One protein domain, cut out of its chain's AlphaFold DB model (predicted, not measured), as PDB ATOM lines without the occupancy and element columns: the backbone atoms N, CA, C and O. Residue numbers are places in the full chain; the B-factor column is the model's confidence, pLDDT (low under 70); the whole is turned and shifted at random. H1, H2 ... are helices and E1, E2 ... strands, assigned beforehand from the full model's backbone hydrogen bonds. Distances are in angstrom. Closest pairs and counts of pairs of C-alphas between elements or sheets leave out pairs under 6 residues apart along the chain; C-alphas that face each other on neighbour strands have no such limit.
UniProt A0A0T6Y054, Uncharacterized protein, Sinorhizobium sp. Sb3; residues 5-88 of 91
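What this domain is: This is residues 5 to 88 of the 91 residues of an uncharacterized protein of Sinorhizobium sp. Sb3 (UniProt A0A0T6Y054). This is a drawn-out rod of three parts in a row: a loop-rich end with the helices H1 and H2, then a small antiparallel sheet of three strands with no helix on it, then the helix H3 at the far end, where residues 83 to 88 stand free. The printed part has 84 residues, with named elements in the order H1, H2, E1, E2, E3, H3; the sheet's order is E1 - E2 - E3, and the class is mixed, helices and strands. The whole is extended, with a radius of gyration of the C-alphas of 18.7 A and spans of 62 by 30 by 14 A.

Where its parts are: Find C-alpha 5 at (42.997, -2.029, 29.684); from there H1 runs to residue 14, 15.2 A long. H2 is residues 31 to 35, 5.9 A. At C-alpha 45, (44.106, 9.708, 25.667), E1 begins and runs to residue 50, 16.9 A. E2 is residues 53 to 59, 18.0 A, and E3 residues 62 to 65, 10.3 A. H3, residues 76 to 87, covers 16.8 A and ends at (74.372, 25.989, 43.487).

How they stand to each other: Look first at H1 and H2, close but not clearly touching: their closest C-alphas, of Thr 10 and Arg 31, are 5.8 A apart. E1, E2 and E3 form a meander, each strand the antiparallel neighbour of the one before. In the hairpin E1 and E2, at 160 degrees, N 48 and O 56 are 2.9 A apart, within hydrogen-bond range. In the hairpin E2 and E3, at 167 degrees, N 59 and O 62 are 2.8 A apart, also within range. H1, H2 and H3 are not on the sheet. In H2 and H3 every O i to N i+4 pair is within hydrogen-bond range; in H1, 5 of 6 are.

The domain as a whole: The C-alphas of Gly 16 and Ala 87 are the two farthest apart, at 62.0 A. The printed part has no cut, and the link from H1 to H2, 16 residues, is long. Look for pLDDT under 70 at residues 68 to 83 and residue 85.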
ATOM      1  N   MET A   5      44.449  -1.925  29.507       97.62
ATOM      2  CA  MET A   5      42.997  -2.029  29.684       97.62
ATOM      3  C   MET A   5      42.251  -2.290  28.365       97.62
ATOM      4  O   MET A   5      41.126  -2.783  28.392       97.62
ATOM      5  N   ASP A   6      42.872  -2.009  27.214       97.88
ATOM      6  CA  ASP A   6      42.266  -2.202  25.889       97.88
ATOM      7  C   ASP A   6      42.172  -3.683  25.502       97.88
ATOM      8  O   ASP A   6      41.343  -4.053  24.669       97.88
ATOM      9  N   PHE A   7      42.958  -4.564  26.133       97.56
ATOM     10  CA  PHE A   7      42.916  -5.995  25.829       97.56
ATOM     11  C   PHE A   7      41.566  -6.632  26.151       97.56
ATOM     12  O   PHE A   7      41.080  -7.439  25.360       97.56
ATOM     13  N   PHE A   8      40.932  -6.262  27.267       97.31
ATOM     14  CA  PHE A   8      39.646  -6.843  27.651       97.31
ATOM     15  C   PHE A   8      38.550  -6.630  26.590       97.31
ATOM     16  O   PHE A   8      38.028  -7.627  26.092       97.31
ATOM     17  N   PRO A   9      38.192  -5.389  26.198       97.50
ATOM     18  CA  PRO A   9      37.118  -5.182  25.233       97.50
ATOM     19  C   PRO A   9      37.500  -5.690  23.843       97.50
ATOM     20  O   PRO A   9      36.650  -6.253  23.157       97.50
ATOM     21  N   THR A  10      38.774  -5.571  23.457       97.88
ATOM     22  CA  THR A  10      39.269  -6.052  22.161       97.88
ATOM     23  C   THR A  10      39.124  -7.571  22.041       97.88
ATOM     24  O   THR A  10      38.525  -8.068  21.088       97.88
ATOM     25  N   PHE A  11      39.597  -8.338  23.029       98.00
ATOM     26  CA  PHE A  11      39.480  -9.799  22.998       98.00
ATOM     27  C   PHE A  11      38.058 -10.287  23.243       98.00
ATOM     28  O   PHE A  11      37.645 -11.255  22.606       98.00
ATOM     29  N   ALA A  12      37.278  -9.606  24.088       97.25
ATOM     30  CA  ALA A  12      35.859  -9.911  24.234       97.25
ATOM     31  C   ALA A  12      35.145  -9.823  22.878       97.25
ATOM     32  O   ALA A  12      34.427 -10.747  22.510       97.25
ATOM     33  N   LYS A  13      35.387  -8.761  22.099       96.50
ATOM     34  CA  LYS A  13      34.797  -8.593  20.763       96.50
ATOM     35  C   LYS A  13      35.303  -9.625  19.759       96.50
ATOM     36  O   LYS A  13      34.484 -10.194  19.039       96.50
ATOM     37  N   LEU A  14      36.606  -9.913  19.737       97.06
ATOM     38  CA  LEU A  14      37.182 -10.936  18.855       97.06
ATOM     39  C   LEU A  14      36.643 -12.346  19.150       97.06
ATOM     40  O   LEU A  14      36.441 -13.126  18.226       97.06
ATOM     41  N   ALA A  15      36.346 -12.657  20.413       97.81
ATOM     42  CA  ALA A  15      35.748 -13.928  20.820       97.81
ATOM     43  C   ALA A  15      34.211 -13.978  20.668       97.81
ATOM     44  O   ALA A  15      33.593 -14.968  21.059       97.81
ATOM     45  N   GLY A  16      33.567 -12.922  20.150       97.25
ATOM     46  CA  GLY A  16      32.102 -12.836  20.037       97.25
ATOM     47  C   GLY A  16      31.368 -12.582  21.363       97.25
ATOM     48  O   GLY A  16      30.150 -12.742  21.447       97.25
ATOM     49  N   GLY A  17      32.096 -12.192  22.408       96.44
ATOM     50  CA  GLY A  17      31.570 -11.833  23.719       96.44
ATOM     51  C   GLY A  17      30.991 -10.416  23.791       96.44
ATOM     52  O   GLY A  17      31.007  -9.631  22.838       96.44
ATOM     53  N   LYS A  18      30.470 -10.076  24.974       94.00
ATOM     54  CA  LYS A  18      29.902  -8.759  25.289       94.00
ATOM     55  C   LYS A  18      30.754  -8.059  26.345       94.00
ATOM     56  O   LYS A  18      31.233  -8.698  27.276       94.00
ATOM     57  N   VAL A  19      30.919  -6.750  26.189       95.00
ATOM     58  CA  VAL A  19      31.529  -5.872  27.196       95.00
ATOM     59  C   VAL A  19      30.408  -5.375  28.118       95.00
ATOM     60  O   VAL A  19      29.324  -5.104  27.595       95.00
ATOM     61  N   PRO A  20      30.619  -5.281  29.444       93.50
ATOM     62  CA  PRO A  20      29.609  -4.762  30.365       93.50
ATOM     63  C   PRO A  20      29.186  -3.330  30.018       93.50
ATOM     64  O   PRO A  20      30.026  -2.505  29.663       93.50
ATOM     65  N   ASP A  21      27.896  -3.039  30.164       94.62
ATOM     66  CA  ASP A  21      27.276  -1.717  30.001       94.62
ATOM     67  C   ASP A  21      26.681  -1.175  31.317       94.62
ATOM     68  O   ASP A  21      26.082  -0.102  31.347       94.62
ATOM     69  N   ASP A  22      26.892  -1.894  32.425       97.00
ATOM     70  CA  ASP A  22      26.372  -1.591  33.762       97.00
ATOM     71  C   ASP A  22      27.339  -0.774  34.638       97.00
ATOM     72  O   ASP A  22      27.030  -0.465  35.789       97.00
ATOM     73  N   ARG A  23      28.533  -0.450  34.127       95.38
ATOM     74  CA  ARG A  23      29.591   0.253  34.866       95.38
ATOM     75  C   ARG A  23      30.509   1.056  33.939       95.38
ATOM     76  O   ARG A  23      30.639   0.701  32.767       95.38
ATOM     77  N   PRO A  24      31.203   2.087  34.459       94.62
ATOM     78  CA  PRO A  24      32.283   2.740  33.733       94.62
ATOM     79  C   PRO A  24      33.363   1.740  33.330       94.62
ATOM     80  O   PRO A  24      33.709   0.833  34.092       94.62
ATOM     81  N   PHE A  25      33.891   1.923  32.127       92.00
ATOM     82  CA  PHE A  25      34.843   1.006  31.533       92.00
ATOM     83  C   PHE A  25      35.923   1.789  30.781       92.00
ATOM     84  O   PHE A  25      35.606   2.566  29.884       92.00
ATOM     85  N   ASP A  26      37.192   1.589  31.146       95.75
ATOM     86  CA  ASP A  26      38.304   2.400  30.622       95.75
ATOM     87  C   ASP A  26      38.897   1.871  29.313       95.75
ATOM     88  O   ASP A  26      39.551   2.616  28.577       95.75
ATOM     89  N   GLY A  27      38.741   0.574  29.040       97.00
ATOM     90  CA  GLY A  27      39.302  -0.056  27.850       97.00
ATOM     91  C   GLY A  27      38.563   0.353  26.578       97.00
ATOM     92  O   GLY A  27      37.343   0.500  26.567       97.00
ATOM     93  N   ILE A  28      39.306   0.464  25.483       97.12
ATOM     94  CA  ILE A  28      38.794   0.785  24.150       97.12
ATOM     95  C   ILE A  28      39.054  -0.415  23.233       97.12
ATOM     96  O   ILE A  28      40.122  -1.018  23.301       97.12
ATOM     97  N   ASP A  29      38.087  -0.773  22.387       97.12
ATOM     98  CA  ASP A  29      38.264  -1.810  21.361       97.12
ATOM     99  C   ASP A  29      39.269  -1.341  20.293       97.12
ATOM    100  O   ASP A  29      39.048  -0.328  19.622       97.12
ATOM    101  N   GLN A  30      40.373  -2.080  20.158       97.94
ATOM    102  CA  GLN A  30      41.487  -1.810  19.244       97.94
ATOM    103  C   GLN A  30      41.574  -2.834  18.102       97.94
ATOM    104  O   GLN A  30      42.634  -2.966  17.489       97.94
ATOM    105  N   ARG A  31      40.511  -3.592  17.807       97.38
ATOM    106  CA  ARG A  31      40.549  -4.606  16.737       97.38
ATOM    107  C   ARG A  31      40.983  -4.017  15.389       97.38
ATOM    108  O   ARG A  31      41.821  -4.620  14.737       97.38
ATOM    109  N   ASP A  32      40.512  -2.821  15.035       97.56
ATOM    110  CA  ASP A  32      40.828  -2.166  13.760       97.56
ATOM    111  C   ASP A  32      42.335  -1.851  13.669       97.56
ATOM    112  O   ASP A  32      42.937  -1.962  12.607       97.56
ATOM    113  N   LEU A  33      42.984  -1.554  14.802       97.12
ATOM    114  CA  LEU A  33      44.441  -1.413  14.871       97.12
ATOM    115  C   LEU A  33      45.164  -2.750  14.694       97.12
ATOM    116  O   LEU A  33      46.163  -2.824  13.987       97.12
ATOM    117  N   LEU A  34      44.679  -3.812  15.341       96.69
ATOM    118  CA  LEU A  34      45.317  -5.132  15.286       96.69
ATOM    119  C   LEU A  34      45.103  -5.854  13.947       96.69
ATOM    120  O   LEU A  34      45.934  -6.674  13.566       96.69
ATOM    121  N   LEU A  35      43.999  -5.565  13.256       96.88
ATOM    122  CA  LEU A  35      43.644  -6.139  11.956       96.88
ATOM    123  C   LEU A  35      44.179  -5.318  10.773       96.88
ATOM    124  O   LEU A  35      44.115  -5.786   9.640       96.88
ATOM    125  N   GLY A  36      44.760  -4.143  11.035       96.69
ATOM    126  CA  GLY A  36      45.356  -3.282  10.010       96.69
ATOM    127  C   GLY A  36      44.362  -2.369   9.285       96.69
ATOM    128  O   GLY A  36      44.719  -1.777   8.273       96.69
ATOM    129  N   ASP A  37      43.141  -2.226   9.801       97.56
ATOM    130  CA  ASP A  37      42.119  -1.317   9.270       97.56
ATOM    131  C   ASP A  37      42.321   0.140   9.748       97.56
ATOM    132  O   ASP A  37      41.749   1.074   9.185       97.56
ATOM    133  N   ASN A  38      43.129   0.354  10.796       95.94
ATOM    134  CA  ASN A  38      43.436   1.672  11.353       95.94
ATOM    135  C   ASN A  38      44.863   1.752  11.924       95.94
ATOM    136  O   ASN A  38      45.139   1.222  12.996       95.94
ATOM    137  N   ASP A  39      45.736   2.542  11.298       95.31
ATOM    138  CA  ASP A  39      47.143   2.688  11.713       95.31
ATOM    139  C   ASP A  39      47.352   3.338  13.096       95.31
ATOM    140  O   ASP A  39      48.408   3.199  13.715       95.31
ATOM    141  N   SER A  40      46.373   4.096  13.594       94.56
ATOM    142  CA  SER A  40      46.497   4.902  14.821       94.56
ATOM    143  C   SER A  40      45.785   4.294  16.038       94.56
ATOM    144  O   SER A  40      46.116   4.619  17.193       94.56
ATOM    145  N   GLY A  41      44.816   3.412  15.782       95.69
ATOM    146  CA  GLY A  41      43.866   2.889  16.759       95.69
ATOM    147  C   GLY A  41      42.870   3.933  17.262       95.69
ATOM    148  O   GLY A  41      42.854   5.083  16.828       95.69
ATOM    149  N   HIS A  42      42.020   3.529  18.203       96.81
ATOM    150  CA  HIS A  42      40.884   4.336  18.674       96.81
ATOM    151  C   HIS A  42      41.171   5.144  19.942       96.81
ATOM    152  O   HIS A  42      40.360   5.965  20.367       96.81
ATOM    153  N   ARG A  43      42.329   4.930  20.578       97.31
ATOM    154  CA  ARG A  43      42.684   5.614  21.826       97.31
ATOM    155  C   ARG A  43      43.481   6.881  21.552       97.31
ATOM    156  O   ARG A  43      44.629   6.817  21.106       97.31
ATOM    157  N   GLU A  44      42.911   8.014  21.949       96.88
ATOM    158  CA  GLU A  44      43.566   9.324  21.879       96.88
ATOM    159  C   GLU A  44      44.194   9.761  23.206       96.88
ATOM    160  O   GLU A  44      45.175  10.506  23.197       96.88
ATOM    161  N   HIS A  45      43.677   9.277  24.340       97.12
ATOM    162  CA  HIS A  45      44.106   9.708  25.667       97.12
ATOM    163  C   HIS A  45      44.420   8.544  26.614       97.12
ATOM    164  O   HIS A  45      43.918   7.425  26.464       97.12
ATOM    165  N   LEU A  46      45.291   8.808  27.588       97.31
ATOM    166  CA  LEU A  46      45.642   7.869  28.650       97.31
ATOM    167  C   LEU A  46      45.900   8.629  29.951       97.31
ATOM    168  O   LEU A  46      46.724   9.544  29.987       97.31
ATOM    169  N   LEU A  47      45.210   8.217  31.009       96.25
ATOM    170  CA  LEU A  47      45.437   8.690  32.368       96.25
ATOM    171  C   LEU A  47      46.474   7.785  33.039       96.25
ATOM    172  O   LEU A  47      46.449   6.569  32.858       96.25
ATOM    173  N   THR A  48      47.410   8.368  33.783       94.69
ATOM    174  CA  THR A  48      48.398   7.626  34.573       94.69
ATOM    175  C   THR A  48      48.192   7.950  36.039       94.69
ATOM    176  O   THR A  48      48.360   9.100  36.442       94.69
ATOM    177  N   PHE A  49      47.863   6.924  36.817       93.06
ATOM    178  CA  PHE A  49      47.716   7.023  38.260       93.06
ATOM    179  C   PHE A  49      48.894   6.354  38.970       93.06
ATOM    180  O   PHE A  49      49.396   5.326  38.510       93.06
ATOM    181  N   VAL A  50      49.311   6.925  40.098       89.94
ATOM    182  CA  VAL A  50      50.204   6.287  41.073       89.94
ATOM    183  C   VAL A  50      49.472   6.314  42.407       89.94
ATOM    184  O   VAL A  50      49.224   7.380  42.962       89.94
ATOM    185  N   GLY A  51      49.056   5.144  42.894       91.19
ATOM    186  CA  GLY A  51      48.108   5.086  44.007       91.19
ATOM    187  C   GLY A  51      46.794   5.790  43.647       91.19
ATOM    188  O   GLY A  51      46.193   5.482  42.620       91.19
ATOM    189  N   SER A  52      46.359   6.729  44.490       93.56
ATOM    190  CA  SER A  52      45.153   7.543  44.284       93.56
ATOM    191  C   SER A  52      45.360   8.770  43.393       93.56
ATOM    192  O   SER A  52      44.382   9.433  43.050       93.56
ATOM    193  N   ASP A  53      46.601   9.086  43.017       90.00
ATOM    194  CA  ASP A  53      46.935  10.381  42.430       90.00
ATOM    195  C   ASP A  53      47.052  10.303  40.909       90.00
ATOM    196  O   ASP A  53      47.763   9.454  40.363       90.00
ATOM    197  N   LEU A  54      46.378  11.222  40.209       92.81
ATOM    198  CA  LEU A  54      46.539  11.414  38.769       92.81
ATOM    199  C   LEU A  54      47.844  12.173  38.504       92.81
ATOM    200  O   LEU A  54      47.888  13.400  38.561       92.81
ATOM    201  N   VAL A  55      48.909  11.443  38.187       92.88
ATOM    202  CA  VAL A  55      50.248  12.030  38.026       92.88
ATOM    203  C   VAL A  55      50.516  12.534  36.615       92.88
ATOM    204  O   VAL A  55      51.338  13.429  36.427       92.88
ATOM    205  N   ALA A  56      49.843  11.979  35.605       93.75
ATOM    206  CA  ALA A  56      50.008  12.420  34.227       93.75
ATOM    207  C   ALA A  56      48.782  12.136  33.358       93.75
ATOM    208  O   ALA A  56      48.071  11.147  33.540       93.75
ATOM    209  N   VAL A  57      48.612  12.970  32.337       96.19
ATOM    210  CA  VAL A  57      47.687  12.746  31.223       96.19
ATOM    211  C   VAL A  57      48.489  12.757  29.931       96.19
ATOM    212  O   VAL A  57      49.338  13.621  29.709       96.19
ATOM    213  N   ARG A  58      48.202  11.804  29.048       97.12
ATOM    214  CA  ARG A  58      48.670  11.810  27.665       97.12
ATOM    215  C   ARG A  58      47.499  12.072  26.732       97.12
ATOM    216  O   ARG A  58      46.467  11.422  26.864       97.12
ATOM    217  N   TRP A  59      47.697  12.963  25.768       97.50
ATOM    218  CA  TRP A  59      46.813  13.193  24.629       97.50
ATOM    219  C   TRP A  59      47.650  13.104  23.357       97.50
ATOM    220  O   TRP A  59      48.461  13.986  23.083       97.50
ATOM    221  N   LYS A  60      47.444  12.061  22.549       94.50
ATOM    222  CA  LYS A  60      48.220  11.790  21.328       94.50
ATOM    223  C   LYS A  60      49.736  11.921  21.594       94.50
ATOM    224  O   LYS A  60      50.299  11.162  22.394       94.50
ATOM    225  N   GLN A  61      50.395  12.874  20.938       95.31
ATOM    226  CA  GLN A  61      51.817  13.188  21.089       95.31
ATOM    227  C   GLN A  61      52.160  14.020  22.334       95.31
ATOM    228  O   GLN A  61      53.327  14.091  22.709       95.31
ATOM    229  N   PHE A  62      51.177  14.636  22.986       95.62
ATOM    230  CA  PHE A  62      51.386  15.500  24.143       95.62
ATOM    231  C   PHE A  62      51.253  14.727  25.450       95.62
ATOM    232  O   PHE A  62      50.400  13.847  25.590       95.62
ATOM    233  N   ARG A  63      52.074  15.088  26.436       95.12
ATOM    234  CA  ARG A  63      51.987  14.560  27.797       95.12
ATOM    235  C   ARG A  63      52.178  15.687  28.800       95.12
ATOM    236  O   ARG A  63      53.149  16.428  28.704       95.12
ATOM    237  N   ALA A  64      51.254  15.781  29.746       92.75
ATOM    238  CA  ALA A  64      51.325  16.684  30.882       92.75
ATOM    239  C   ALA A  64      51.552  15.864  32.154       92.75
ATOM    240  O   ALA A  64      50.902  14.832  32.344       92.75
ATOM    241  N   TYR A  65      52.468  16.323  33.001       89.06
ATOM    242  CA  TYR A  65      52.719  15.769  34.328       89.06
ATOM    243  C   TYR A  65      52.203  16.760  35.372       89.06
ATOM    244  O   TYR A  65      52.467  17.955  35.266       89.06
ATOM    245  N   PHE A  66      51.452  16.262  36.350       85.06
ATOM    246  CA  PHE A  66      50.906  17.060  37.454       85.06
ATOM    247  C   PHE A  66      51.667  16.837  38.761       85.06
ATOM    248  O   PHE A  66      51.601  17.673  39.656       85.06
ATOM    249  N   ALA A  67      52.396  15.723  38.860       76.06
ATOM    250  CA  ALA A  67      53.232  15.378  39.998       76.06
ATOM    251  C   ALA A  67      54.538  14.737  39.514       76.06
ATOM    252  O   ALA A  67      54.542  13.980  38.537       76.06
ATOM    253  N   ASP A  68      55.635  15.012  40.218       66.69
ATOM    254  CA  ASP A  68      56.905  14.340  39.969       66.69
ATOM    255  C   ASP A  68      56.916  12.970  40.633       66.69
ATOM    256  O   ASP A  68      56.811  12.840  41.849       66.69
ATOM    257  N   VAL A  69      57.068  11.934  39.813       60.00
ATOM    258  CA  VAL A  69      57.207  10.545  40.279       60.00
ATOM    259  C   VAL A  69      58.691  10.198  40.522       60.00
ATOM    260  O   VAL A  69      59.007   9.217  41.187       60.00
ATOM    261  N   ALA A  70      59.600  11.036  40.012       57.72
ATOM    262  CA  ALA A  70      61.034  11.103  40.301       57.72
ATOM    263  C   ALA A  70      61.541  12.519  39.939       57.72
ATOM    264  O   ALA A  70      60.915  13.155  39.085       57.72
ATOM    265  N   PRO A  71      62.654  13.018  40.519       54.00
ATOM    266  CA  PRO A  71      63.240  14.292  40.107       54.00
ATOM    267  C   PRO A  71      63.594  14.243  38.615       54.00
ATOM    268  O   PRO A  71      64.474  13.496  38.194       54.00
ATOM    269  N   GLY A  72      62.875  15.008  37.799       53.03
ATOM    270  CA  GLY A  72      63.111  15.143  36.367       53.03
ATOM    271  C   GLY A  72      62.863  16.583  35.937       53.03
ATOM    272  O   GLY A  72      62.124  17.306  36.592       53.03
ATOM    273  N   CYS A  73      63.467  17.018  34.832       55.28
ATOM    274  CA  CYS A  73      63.529  18.436  34.442       55.28
ATOM    275  C   CYS A  73      62.184  19.124  34.106       55.28
ATOM    276  O   CYS A  73      62.205  20.283  33.700       55.28
ATOM    277  N   SER A  74      61.036  18.451  34.222       54.09
ATOM    278  CA  SER A  74      59.730  18.925  33.727       54.09
ATOM    279  C   SER A  74      58.637  19.112  34.791       54.09
ATOM    280  O   SER A  74      57.491  19.358  34.420       54.09
ATOM    281  N   GLY A  75      58.959  19.027  36.084       57.94
ATOM    282  CA  GLY A  75      58.037  19.330  37.192       57.94
ATOM    283  C   GLY A  75      58.718  20.103  38.333       57.94
ATOM    284  O   GLY A  75      59.855  20.551  38.157       57.94
ATOM    285  N   PRO A  76      58.049  20.315  39.485       56.81
ATOM    286  CA  PRO A  76      58.649  20.916  40.684       56.81
ATOM    287  C   PRO A  76      60.064  20.409  41.033       56.81
ATOM    288  O   PRO A  76      60.950  21.206  41.323       56.81
ATOM    289  N   GLY A  77      60.312  19.105  40.931       60.69
ATOM    290  CA  GLY A  77      61.607  18.460  41.135       60.69
ATOM    291  C   GLY A  77      62.642  18.815  40.067       60.69
ATOM    292  O   GLY A  77      63.836  18.783  40.341       60.69
ATOM    293  N   GLY A  78      62.207  19.227  38.877       62.38
ATOM    294  CA  GLY A  78      63.070  19.831  37.867       62.38
ATOM    295  C   GLY A  78      63.601  21.178  38.332       62.38
ATOM    296  O   GLY A  78      64.803  21.401  38.271       62.38
ATOM    297  N   ALA A  79      62.738  22.047  38.867       62.47
ATOM    298  CA  ALA A  79      63.171  23.317  39.450       62.47
ATOM    299  C   ALA A  79      64.135  23.105  40.631       62.47
ATOM    300  O   ALA A  79      65.112  23.840  40.758       62.47
ATOM    301  N   THR A  80      63.911  22.071  41.449       63.66
ATOM    302  CA  THR A  80      64.839  21.680  42.521       63.66
ATOM    303  C   THR A  80      66.200  21.238  41.974       63.66
ATOM    304  O   THR A  80      67.217  21.750  42.425       63.66
ATOM    305  N   LEU A  81      66.235  20.369  40.956       61.31
ATOM    306  CA  LEU A  81      67.482  19.934  40.312       61.31
ATOM    307  C   LEU A  81      68.239  21.087  39.635       61.31
ATOM    308  O   LEU A  81      69.465  21.129  39.685       61.31
ATOM    309  N   TRP A  82      67.533  22.027  39.000       62.31
ATOM    310  CA  TRP A  82      68.151  23.211  38.394       62.31
ATOM    311  C   TRP A  82      68.750  24.145  39.446       62.31
ATOM    312  O   TRP A  82      69.867  24.620  39.262       62.31
ATOM    313  N   ALA A  83      68.052  24.353  40.564       66.81
ATOM    314  CA  ALA A  83      68.576  25.125  41.686       66.81
ATOM    315  C   ALA A  83      69.803  24.448  42.322       66.81
ATOM    316  O   ALA A  83      70.780  25.118  42.650       66.81
ATOM    317  N   GLU A  84      69.790  23.119  42.462       72.25
ATOM    318  CA  GLU A  84      70.947  22.344  42.928       72.25
ATOM    319  C   GLU A  84      72.130  22.422  41.948       72.25
ATOM    320  O   GLU A  84      73.274  22.533  42.387       72.25
ATOM    321  N   TRP A  85      71.873  22.409  40.635       69.94
ATOM    322  CA  TRP A  85      72.894  22.598  39.601       69.94
ATOM    323  C   TRP A  85      73.513  24.000  39.641       69.94
ATOM    324  O   TRP A  85      74.734  24.107  39.628       69.94
ATOM    325  N   GLU A  86      72.702  25.059  39.728       75.50
ATOM    326  CA  GLU A  86      73.190  26.444  39.859       75.50
ATOM    327  C   GLU A  86      73.996  26.661  41.146       75.50
ATOM    328  O   GLU A  86      74.927  27.466  41.174       75.50
ATOM    329  N   ALA A  87      73.656  25.939  42.216       75.94
ATOM    330  CA  ALA A  87      74.372  25.989  43.487       75.94
ATOM    331  C   ALA A  87      75.648  25.124  43.510       75.94
ATOM    332  O   ALA A  87      76.451  25.243  44.442       75.94
ATOM    333  N   ALA A  88      75.854  24.248  42.522       74.50
ATOM    334  CA  ALA A  88      77.014  23.373  42.475       74.50
ATOM    335  C   ALA A  88      78.255  24.134  41.973       74.50
ATOM    336  O   ALA A  88      78.188  24.862  40.983       74.50
TER     337      ALA A  88